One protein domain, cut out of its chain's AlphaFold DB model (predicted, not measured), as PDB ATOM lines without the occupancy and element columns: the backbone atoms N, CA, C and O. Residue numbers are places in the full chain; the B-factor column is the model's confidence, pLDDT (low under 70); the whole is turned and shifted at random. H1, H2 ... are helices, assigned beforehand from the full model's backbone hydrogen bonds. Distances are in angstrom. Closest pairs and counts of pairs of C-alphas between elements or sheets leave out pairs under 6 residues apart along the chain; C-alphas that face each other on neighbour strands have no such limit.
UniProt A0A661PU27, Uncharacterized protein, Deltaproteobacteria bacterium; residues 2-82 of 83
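AT A GLANCE: This is residues 2 to 82 of the 83 residues of an uncharacterized protein of Deltaproteobacteria bacterium (UniProt A0A661PU27). A small head of helices H1 and H2, the very short H3 and a long looping link carries one long helix, H4, which runs out from it as an arm. H1 and H2 are set at a steep angle to each other, H3 packs on H2, and the link of residues 37 to 51 folds back from the end of H2 into the middle; the end of the arm, residues 77 to 82, sticks out. The printed part has 81 residues with four named helices, in the order H1, H2, H3, H4, and no named strand; the class is all helix. The whole is compact, with a radius of gyration of the C-alphas of 12.9 A, and its C-alphas span 41 by 30 by 18 A along the three main axes, the arm H4 making much of the length.

IN THESE COORDINATES: H1 is residues 2 to 13, 16.6 A from first to last C-alpha, and begins with C-alpha 2 at (131.803, 364.855, 286.724). H2 is residues 24 to 36, 18.4 A long, beginning with C-alpha 24 at (135.779, 363.002, 299.362). H3 is the four residues 52 to 55. H4, residues 59 to 80, is the longest helix, 31.7 A long, and ends with C-alpha 80 at (151.107, 355.646, 268.595).

HOW THE PARTS SIT: H1 and H2 are close but not clearly touching; their closest C-alphas, those of Phe 9 and Leu 27, are 7.2 A apart. They run opposite ways at a steep tilt of 47 degrees. H2 and H3 touch, the closest C-alphas being those of Glu 26 and Leu 55 at 5.0 A. H1 and H3 are only just apart, with their closest C-alphas at 8.2 A. H3 is close to H4 but not clearly touching it, with the C-alphas of Gly 53 and Tyr 62 closest at 7.0 A. H1 and H4 are also close but not clearly touching, with the C-alphas of Leu 12 and Ala 65 closest at 7.5 A. These two run opposite ways at a steep tilt of 68 degrees, only just short of about perpendicular. H2 and H4 are apart. In H1, H2 and H4 every O i to N i+4 pair is within hydrogen-bond range; H3 is too short for such a pair, and its one O i to N i+3 pair is within range.

THE WHOLE: The two C-alphas farthest apart, those of Ser 25 and Arg 82, are 41.5 A apart. The printed part has no cut. The link from H2 to H3 is long, with 15 residues, the link from H1 to H2 is short, with 10, and the link from H3 to H4 is tight, with 3. The mean pLDDT of the printed part is 85.1, and residues 71 to 82 are under 70.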
ATOM      1  N   ILE A   2     131.899 365.451 285.361       89.50
ATOM      2  CA  ILE A   2     131.803 364.855 286.724       89.50
ATOM      3  C   ILE A   2     132.039 363.335 286.715       89.50
ATOM      4  O   ILE A   2     132.829 362.826 287.500       89.50
ATOM      5  N   LYS A   3     131.400 362.614 285.784       91.31
ATOM      6  CA  LYS A   3     131.561 361.158 285.642       91.31
ATOM      7  C   LYS A   3     133.010 360.745 285.342       91.31
ATOM      8  O   LYS A   3     133.488 359.770 285.907       91.31
ATOM      9  N   GLU A   4     133.706 361.487 284.481       91.19
ATOM     10  CA  GLU A   4     135.119 361.232 284.147       91.19
ATOM     11  C   GLU A   4     136.029 361.534 285.334       91.19
ATOM     12  O   GLU A   4     136.907 360.735 285.646       91.19
ATOM     13  N   ALA A   5     135.775 362.639 286.043       92.50
ATOM     14  CA  ALA A   5     136.501 362.989 287.257       92.50
ATOM     15  C   ALA A   5     136.328 361.904 288.332       92.50
ATOM     16  O   ALA A   5     137.305 361.473 288.932       92.50
ATOM     17  N   MET A   6     135.108 361.395 288.529       95.12
ATOM     18  CA  MET A   6     134.869 360.275 289.441       95.12
ATOM     19  C   MET A   6     135.628 359.018 289.015       95.12
ATOM     20  O   MET A   6     136.260 358.377 289.848       95.12
ATOM     21  N   ALA A   7     135.593 358.667 287.728       93.75
ATOM     22  CA  ALA A   7     136.284 357.481 287.238       93.75
ATOM     23  C   ALA A   7     137.807 357.583 287.450       93.75
ATOM     24  O   ALA A   7     138.415 356.642 287.956       93.75
ATOM     25  N   ALA A   8     138.397 358.739 287.141       92.56
ATOM     26  CA  ALA A   8     139.807 359.029 287.386       92.56
ATOM     27  C   ALA A   8     140.163 359.002 288.884       92.56
ATOM     28  O   ALA A   8     141.168 358.419 289.286       92.56
ATOM     29  N   PHE A   9     139.305 359.580 289.730       95.44
ATOM     30  CA  PHE A   9     139.471 359.586 291.182       95.44
ATOM     31  C   PHE A   9     139.483 358.173 291.777       95.44
ATOM     32  O   PHE A   9     140.337 357.860 292.606       95.44
ATOM     33  N   TYR A  10     138.568 357.301 291.349       95.00
ATOM     34  CA  TYR A  10     138.557 355.919 291.828       95.00
ATOM     35  C   TYR A  10     139.738 355.117 291.286       95.00
ATOM     36  O   TYR A  10     140.356 354.404 292.063       95.00
ATOM     37  N   GLN A  11     140.136 355.302 290.022       92.25
ATOM     38  CA  GLN A  11     141.364 354.689 289.496       92.25
ATOM     39  C   GLN A  11     142.602 355.085 290.311       92.25
ATOM     40  O   GLN A  11     143.419 354.226 290.631       92.25
ATOM     41  N   LEU A  12     142.716 356.356 290.714       91.75
ATOM     42  CA  LEU A  12     143.805 356.815 291.578       91.75
ATOM     43  C   LEU A  12     143.815 356.082 292.930       91.75
ATOM     44  O   LEU A  12     144.876 355.735 293.437       91.75
ATOM     45  N   ARG A  13     142.645 355.827 293.522       93.31
ATOM     46  CA  ARG A  13     142.516 355.136 294.819       93.31
ATOM     47  C   ARG A  13     142.872 353.649 294.769       93.31
ATOM     48  O   ARG A  13     143.106 353.066 295.831       93.31
ATOM     49  N   GLU A  14     142.908 353.065 293.578       92.00
ATOM     50  CA  GLU A  14     143.342 351.685 293.344       92.00
ATOM     51  C   GLU A  14     144.853 351.576 293.091       92.00
ATOM     52  O   GLU A  14     145.358 350.471 292.920       92.00
ATOM     53  N   LEU A  15     145.604 352.687 293.085       88.69
ATOM     54  CA  LEU A  15     147.056 352.621 292.952       88.69
ATOM     55  C   LEU A  15     147.702 351.971 294.180       88.69
ATOM     56  O   LEU A  15     147.590 352.466 295.306       88.69
ATOM     57  N   ASP A  16     148.465 350.911 293.925       86.75
ATOM     58  CA  ASP A  16     149.308 350.276 294.931       86.75
ATOM     59  C   ASP A  16     150.399 351.230 295.434       86.75
ATOM     60  O   ASP A  16     151.000 352.002 294.679       86.75
ATOM     61  N   GLY A  17     150.673 351.157 296.737       85.75
ATOM     62  CA  GLY A  17     151.714 351.949 297.395       85.75
ATOM     63  C   GLY A  17     151.263 353.318 297.908       85.75
ATOM     64  O   GLY A  17     152.038 353.959 298.618       85.75
ATOM     65  N   LEU A  18     150.025 353.751 297.631       88.69
ATOM     66  CA  LEU A  18     149.459 354.930 298.289       88.69
ATOM     67  C   LEU A  18     149.293 354.667 299.788       88.69
ATOM     68  O   LEU A  18     148.511 353.808 300.199       88.69
ATOM     69  N   ARG A  19     149.995 355.446 300.612       86.62
ATOM     70  CA  ARG A  19     149.874 355.376 302.073       86.62
ATOM     71  C   ARG A  19     148.537 355.936 302.531       86.62
ATOM     72  O   ARG A  19     147.892 355.342 303.394       86.62
ATOM     73  N   LYS A  20     148.107 357.061 301.949       89.75
ATOM     74  CA  LYS A  20     146.793 357.654 302.206       89.75
ATOM     75  C   LYS A  20     146.009 357.813 300.908       89.75
ATOM     76  O   LYS A  20     146.379 358.577 300.021       89.75
ATOM     77  N   LYS A  21     144.863 357.135 300.829       93.31
ATOM     78  CA  LYS A  21     143.931 357.306 299.708       93.31
ATOM     79  C   LYS A  21     143.245 358.683 299.796       93.31
ATOM     80  O   LYS A  21     142.790 359.042 300.886       93.31
ATOM     81  N   PRO A  22     143.108 359.424 298.681       95.38
ATOM     82  CA  PRO A  22     142.434 360.725 298.661       95.38
ATOM     83  C   PRO A  22     140.959 360.580 299.057       95.38
ATOM     84  O   PRO A  22     140.278 359.684 298.561       95.38
ATOM     85  N   SER A  23     140.452 361.414 299.961       96.44
ATOM     86  CA  SER A  23     139.073 361.380 300.470       96.44
ATOM     87  C   SER A  23     138.100 362.192 299.608       96.44
ATOM     88  O   SER A  23     138.474 362.826 298.620       96.44
ATOM     89  N   THR A  24     136.823 362.189 299.999       96.88
ATOM     90  CA  THR A  24     135.779 363.002 299.362       96.88
ATOM     91  C   THR A  24     136.077 364.501 299.446       96.88
ATOM     92  O   THR A  24     135.746 365.229 298.515       96.88
ATOM     93  N   SER A  25     136.738 364.974 300.510       97.25
ATOM     94  CA  SER A  25     137.129 366.387 300.625       97.25
ATOM     95  C   SER A  25     138.166 366.763 299.567       97.25
ATOM     96  O   SER A  25     137.997 367.766 298.878       97.25
ATOM     97  N   GLU A  26     139.181 365.917 299.357       97.31
ATOM     98  CA  GLU A  26     140.165 366.130 298.292       97.31
ATOM     99  C   GLU A  26     139.528 366.054 296.889       97.31
ATOM    100  O   GLU A  26     139.884 366.843 296.014       97.31
ATOM    101  N   LEU A  27     138.537 365.177 296.670       97.06
ATOM    102  CA  LEU A  27     137.757 365.157 295.422       97.06
ATOM    103  C   LEU A  27     137.028 366.487 295.184       97.06
ATOM    104  O   LEU A  27     137.064 367.017 294.075       97.06
ATOM    105  N   ILE A  28     136.368 367.032 296.207       96.94
ATOM    106  CA  ILE A  28     135.633 368.300 296.096       96.94
ATOM    107  C   ILE A  28     136.588 369.447 295.753       96.94
ATOM    108  O   ILE A  28     136.289 370.249 294.866       96.94
ATOM    109  N   ASP A  29     137.742 369.519 296.413       96.50
ATOM    110  CA  ASP A  29     138.737 370.557 296.137       96.50
ATOM    111  C   ASP A  29     139.332 370.422 294.733       96.50
ATOM    112  O   ASP A  29     139.525 371.420 294.035       96.50
ATOM    113  N   TRP A  30     139.540 369.189 294.271       95.88
ATOM    114  CA  TRP A  30     139.987 368.924 292.909       95.88
ATOM    115  C   TRP A  30     138.950 369.346 291.859       95.88
ATOM    116  O   TRP A  30     139.295 370.020 290.889       95.88
ATOM    117  N   LEU A  31     137.667 369.043 292.078       94.88
ATOM    118  CA  LEU A  31     136.580 369.485 291.197       94.88
ATOM    119  C   LEU A  31     136.494 371.015 291.118       94.88
ATOM    120  O   LEU A  31     136.338 371.555 290.024       94.88
ATOM    121  N   LYS A  32     136.650 371.725 292.244       94.62
ATOM    122  CA  LYS A  32     136.697 373.198 292.255       94.62
ATOM    123  C   LYS A  32     137.856 373.732 291.413       94.62
ATOM    124  O   LYS A  32     137.647 374.652 290.626       94.62
ATOM    125  N   ALA A  33     139.048 373.145 291.540       94.44
ATOM    126  CA  ALA A  33     140.215 373.543 290.756       94.44
ATOM    127  C   ALA A  33     140.001 373.315 289.249       94.44
ATOM    128  O   ALA A  33     140.276 374.204 288.444       94.44
ATOM    129  N   LEU A  34     139.440 372.161 288.870       93.00
ATOM    130  CA  LEU A  34     139.101 371.849 287.478       93.00
ATOM    131  C   LEU A  34     138.104 372.855 286.885       93.00
ATOM    132  O   LEU A  34     138.303 373.332 285.766       93.00
ATOM    133  N   LEU A  35     137.050 373.191 287.633       92.38
ATOM    134  CA  LEU A  35     136.044 374.167 287.210       92.38
ATOM    135  C   LEU A  35     136.647 375.569 287.071       92.38
ATOM    136  O   LEU A  35     136.429 376.226 286.054       92.38
ATOM    137  N   ALA A  36     137.449 376.002 288.047       93.50
ATOM    138  CA  ALA A  36     138.127 377.299 288.014       93.50
ATOM    139  C   ALA A  36     139.100 377.421 286.828       93.50
ATOM    140  O   ALA A  36     139.224 378.487 286.232       93.50
ATOM    141  N   ALA A  37     139.744 376.317 286.443       90.50
ATOM    142  CA  ALA A  37     140.635 376.245 285.289       90.50
ATOM    143  C   ALA A  37     139.911 376.000 283.949       90.50
ATOM    144  O   ALA A  37     140.568 375.749 282.937       90.50
ATOM    145  N   GLY A  38     138.573 375.995 283.917       88.25
ATOM    146  CA  GLY A  38     137.790 375.811 282.692       88.25
ATOM    147  C   GLY A  38     137.905 374.421 282.051       88.25
ATOM    148  O   GLY A  38     137.660 374.274 280.848       88.25
ATOM    149  N   HIS A  39     138.267 373.390 282.822       81.69
ATOM    150  CA  HIS A  39     138.415 372.007 282.350       81.69
ATOM    151  C   HIS A  39     137.055 371.291 282.226       81.69
ATOM    152  O   HIS A  39     136.809 370.240 282.814       81.69
ATOM    153  N   ASN A  40     136.158 371.840 281.409       76.88
ATOM    154  CA  ASN A  40     134.812 371.309 281.179       76.88
ATOM    155  C   ASN A  40     134.804 370.226 280.082       76.88
ATOM    156  O   ASN A  40     134.183 370.398 279.038       76.88
ATOM    157  N   GLY A  41     135.523 369.118 280.296       74.00
ATOM    158  CA  GLY A  41     135.548 367.970 279.367       74.00
ATOM    159  C   GLY A  41     136.528 368.086 278.192       74.00
ATOM    160  O   GLY A  41     136.467 367.295 277.260       74.00
ATOM    161  N   LYS A  42     137.446 369.059 278.232       77.44
ATOM    162  CA  LYS A  42     138.521 369.216 277.231       77.44
ATOM    163  C   LYS A  42     139.739 368.321 277.487       77.44
ATOM    164  O   LYS A  42     140.611 368.226 276.631       77.44
ATOM    165  N   VAL A  43     139.811 367.711 278.668       83.62
ATOM    166  CA  VAL A  43     140.936 366.888 279.119       83.62
ATOM    167  C   VAL A  43     140.420 365.510 279.494       83.62
ATOM    168  O   VAL A  43     139.427 365.386 280.212       83.62
ATOM    169  N   ASP A  44     141.109 364.482 279.009       87.25
ATOM    170  CA  ASP A  44     140.874 363.094 279.392       87.25
ATOM    171  C   ASP A  44     141.456 362.854 280.792       87.25
ATOM    172  O   ASP A  44     142.645 362.572 280.954       87.25
ATOM    173  N   LEU A  45     140.603 363.003 281.810       87.94
ATOM    174  CA  LEU A  45     141.003 362.947 283.220       87.94
ATOM    175  C   LEU A  45     141.520 361.567 283.664       87.94
ATOM    176  O   LEU A  45     142.138 361.454 284.718       87.94
ATOM    177  N   GLN A  46     141.279 360.510 282.882       83.81
ATOM    178  CA  GLN A  46     141.823 359.176 283.165       83.81
ATOM    179  C   GLN A  46     143.270 359.025 282.686       83.81
ATOM    180  O   GLN A  46     144.001 358.168 283.181       83.81
ATOM    181  N   LYS A  47     143.692 359.848 281.719       82.31
ATOM    182  CA  LYS A  47     145.075 359.881 281.220       82.31
ATOM    183  C   LYS A  47     145.906 360.974 281.872       82.31
ATOM    184  O   LYS A  47     147.111 360.790 282.046       82.31
ATOM    185  N   ASP A  48     145.274 362.091 282.216       84.81
ATOM    186  CA  ASP A  48     145.928 363.208 282.878       84.81
ATOM    187  C   ASP A  48     145.170 363.636 284.136       84.81
ATOM    188  O   ASP A  48     143.956 363.794 284.132       84.81
ATOM    189  N   LEU A  49     145.910 363.852 285.219       89.56
ATOM    190  CA  LEU A  49     145.381 364.280 286.514       89.56
ATOM    191  C   LEU A  49     145.918 365.687 286.812       89.56
ATOM    192  O   LEU A  49     146.846 365.835 287.617       89.56
ATOM    193  N   PRO A  50     145.392 366.734 286.150       91.31
ATOM    194  CA  PRO A  50     145.792 368.107 286.438       91.31
ATOM    195  C   PRO A  50     145.489 368.429 287.901       91.31
ATOM    196  O   PRO A  50     144.550 367.892 288.474       91.31
ATOM    197  N   PHE A  51     146.275 369.301 288.532       92.56
ATOM    198  CA  PHE A  51     146.098 369.654 289.950       92.56
ATOM    199  C   PHE A  51     146.157 368.448 290.910       92.56
ATOM    200  O   PHE A  51     145.468 368.435 291.927       92.56
ATOM    201  N   LEU A  52     146.999 367.443 290.630       92.06
ATOM    202  CA  LEU A  52     147.160 366.240 291.464       92.06
ATOM    203  C   LEU A  52     147.421 366.541 292.956       92.06
ATOM    204  O   LEU A  52     146.986 365.778 293.811       92.06
ATOM    205  N   GLY A  53     148.043 367.677 293.293       91.88
ATOM    206  CA  GLY A  53     148.226 368.126 294.684       91.88
ATOM    207  C   GLY A  53     146.927 368.508 295.423       91.88
ATOM    208  O   GLY A  53     146.921 368.687 296.644       91.88
ATOM    209  N   ALA A  54     145.800 368.643 294.719       93.88
ATOM    210  CA  ALA A  54     144.478 368.719 295.336       93.88
ATOM    211  C   ALA A  54     144.030 367.344 295.856       93.88
ATOM    212  O   ALA A  54     143.443 367.274 296.931       93.88
ATOM    213  N   LEU A  55     144.381 366.274 295.131       93.44
ATOM    214  CA  LEU A  55     144.078 364.886 295.480       93.44
ATOM    215  C   LEU A  55     145.059 364.332 296.519       93.44
ATOM    216  O   LEU A  55     144.645 363.722 297.499       93.44
ATOM    217  N   LEU A  56     146.359 364.558 296.334       93.25
ATOM    218  CA  LEU A  56     147.410 363.988 297.172       93.25
ATOM    219  C   LEU A  56     148.159 365.097 297.904       93.25
ATOM    220  O   LEU A  56     148.888 365.879 297.301       93.25
ATOM    221  N   LYS A  57     147.964 365.156 299.225       87.12
ATOM    222  CA  LYS A  57     148.622 366.133 300.108       87.12
ATOM    223  C   LYS A  57     149.971 365.658 300.642       87.12
ATOM    224  O   LYS A  57     150.741 366.465 301.146       87.12
ATOM    225  N   ASN A  58     150.245 364.357 300.559       88.12
ATOM    226  CA  ASN A  58     151.519 363.778 300.958       88.12
ATOM    227  C   ASN A  58     152.466 363.718 299.750       88.12
ATOM    228  O   ASN A  58     152.087 363.222 298.690       88.12
ATOM    229  N   GLU A  59     153.696 364.195 299.927       86.25
ATOM    230  CA  GLU A  59     154.711 364.283 298.872       86.25
ATOM    231  C   GLU A  59     155.134 362.909 298.321       86.25
ATOM    232  O   GLU A  59     155.256 362.734 297.111       86.25
ATOM    233  N   ASN A  60     155.246 361.891 299.180       84.94
ATOM    234  CA  ASN A  60     155.564 360.527 298.757       84.94
ATOM    235  C   ASN A  60     154.437 359.921 297.905       84.94
ATOM    236  O   ASN A  60     154.695 359.312 296.868       84.94
ATOM    237  N   ASP A  61     153.182 360.103 298.322       86.62
ATOM    238  CA  ASP A  61     152.024 359.613 297.563       86.62
ATOM    239  C   ASP A  61     151.910 360.338 296.210       86.62
ATOM    240  O   ASP A  61     151.641 359.709 295.182       86.62
ATOM    241  N   TYR A  62     152.188 361.648 296.191       89.06
ATOM    242  CA  TYR A  62     152.267 362.444 294.968       89.06
ATOM    243  C   TYR A  62     153.316 361.894 293.997       89.06
ATOM    244  O   TYR A  62     153.017 361.696 292.818       89.06
ATOM    245  N   GLU A  63     154.528 361.597 294.475       86.44
ATOM    246  CA  GLU A  63     155.578 361.018 293.639       86.44
ATOM    247  C   GLU A  63     155.188 359.662 293.048       86.44
ATOM    248  O   GLU A  63     155.451 359.415 291.868       86.44
ATOM    249  N   ILE A  64     154.571 358.781 293.842       85.81
ATOM    250  CA  ILE A  64     154.121 357.462 293.378       85.81
ATOM    251  C   ILE A  64     153.119 357.632 292.235       85.81
ATOM    252  O   ILE A  64     153.310 357.070 291.152       85.81
ATOM    253  N   ALA A  65     152.095 358.462 292.436       84.38
ATOM    254  CA  ALA A  65     151.088 358.730 291.418       84.38
ATOM    255  C   ALA A  65     151.685 359.412 290.170       84.38
ATOM    256  O   ALA A  65     151.364 359.034 289.040       84.38
ATOM    257  N   ALA A  66     152.617 360.355 290.340       83.31
ATOM    258  CA  ALA A  66     153.291 361.033 289.234       83.31
ATOM    259  C   ALA A  66     154.190 360.085 288.415       83.31
ATOM    260  O   ALA A  66     154.205 360.157 287.180       83.31
ATOM    261  N   LYS A  67     154.906 359.160 289.072       82.00
ATOM    262  CA  LYS A  67     155.716 358.122 288.411       82.00
ATOM    263  C   LYS A  67     154.835 357.177 287.595       82.00
ATOM    264  O   LYS A  67     155.141 356.924 286.427       82.00
ATOM    265  N   GLN A  68     153.720 356.715 288.165       74.38
ATOM    266  CA  GLN A  68     152.773 355.850 287.454       74.38
ATOM    267  C   GLN A  68     152.132 356.555 286.252       74.38
ATOM    268  O   GLN A  68     152.062 355.975 285.166       74.38
ATOM    269  N   ARG A  69     151.776 357.840 286.387       73.81
ATOM    270  CA  ARG A  69     151.298 358.669 285.268       73.81
ATOM    271  C   ARG A  69     152.306 358.708 284.118       73.81
ATOM    272  O   ARG A  69     151.948 358.474 282.965       73.81
ATOM    273  N   ASN A  70     153.576 358.981 284.418       70.75
ATOM    274  CA  ASN A  70     154.621 359.055 283.394       70.75
ATOM    275  C   ASN A  70     154.818 357.703 282.681       70.75
ATOM    276  O   ASN A  70     155.078 357.671 281.477       70.75
ATOM    277  N   ALA A  71     154.657 356.584 283.395       66.00
ATOM    278  CA  ALA A  71     154.710 355.247 282.806       66.00
ATOM    279  C   ALA A  71     153.541 354.986 281.836       66.00
ATOM    280  O   ALA A  71     153.757 354.432 280.753       66.00
ATOM    281  N   PHE A  72     152.326 355.430 282.179       62.94
ATOM    282  CA  PHE A  72     151.158 355.364 281.292       62.94
ATOM    283  C   PHE A  72     151.340 356.211 280.025       62.94
ATOM    284  O   PHE A  72     151.102 355.717 278.920       62.94
ATOM    285  N   GLN A  73     151.838 357.444 280.158       67.50
ATOM    286  CA  GLN A  73     152.096 358.319 279.008       67.50
ATOM    287  C   GLN A  73     153.162 357.743 278.065       67.50
ATOM    288  O   GLN A  73     152.960 357.717 276.852       67.50
ATOM    289  N   LYS A  74     154.259 357.195 278.610       62.28
ATOM    290  CA  LYS A  74     155.298 356.528 277.805       62.28
ATOM    291  C   LYS A  74     154.750 355.330 277.026       62.28
ATOM    292  O   LYS A  74     155.081 355.166 275.856       62.28
ATOM    293  N   ARG A  75     153.892 354.507 277.640       60.41
ATOM    294  CA  ARG A  75     153.252 353.362 276.963       60.41
ATOM    295  C   ARG A  75     152.314 353.795 275.836       60.41
ATOM    296  O   ARG A  75     152.362 353.203 274.760       60.41
ATOM    297  N   GLY A  76     151.505 354.833 276.053       60.09
ATOM    298  CA  GLY A  76     150.622 355.391 275.023       60.09
ATOM    299  C   GLY A  76     151.389 355.974 273.831       60.09
ATOM    300  O   GLY A  76     151.042 355.688 272.687       60.09
ATOM    301  N   ALA A  77     152.474 356.708 274.094       61.00
ATOM    302  CA  ALA A  77     153.329 357.298 273.060       61.00
ATOM    303  C   ALA A  77     154.055 356.240 272.205       61.00
ATOM    304  O   ALA A  77     154.159 356.372 270.986       61.00
ATOM    305  N   LEU A  78     154.519 355.150 272.826       60.34
ATOM    306  CA  LEU A  78     155.135 354.028 272.108       60.34
ATOM    307  C   LEU A  78     154.133 353.269 271.222       60.34
ATOM    308  O   LEU A  78     154.515 352.747 270.177       60.34
ATOM    309  N   ALA A  79     152.857 353.212 271.616       58.41
ATOM    310  CA  ALA A  79     151.801 352.568 270.836       58.41
ATOM    311  C   ALA A  79     151.326 353.419 269.642       58.41
ATOM    312  O   ALA A  79     150.892 352.858 268.636       58.41
ATOM    313  N   SER A  80     151.416 354.752 269.720       59.09
ATOM    314  CA  SER A  80     151.107 355.646 268.595       59.09
ATOM    315  C   SER A  80     152.229 355.733 267.560       59.09
ATOM    316  O   SER A  80     151.944 356.030 266.411       59.09
ATOM    317  N   PHE A  81     153.481 355.460 267.943       60.41
ATOM    318  CA  PHE A  81     154.638 355.503 267.037       60.41
ATOM    319  C   PHE A  81     154.743 354.281 266.102       60.41
ATOM    320  O   PHE A  81     155.429 354.335 265.091       60.41
ATOM    321  N   ARG A  82     154.079 353.164 266.429       60.41
ATOM    322  CA  ARG A  82     154.065 351.946 265.591       60.41
ATOM    323  C   ARG A  82     152.953 351.923 264.528       60.41
ATOM    324  O   ARG A  82     152.676 350.851 263.994       60.41
TER     325      ARG A  82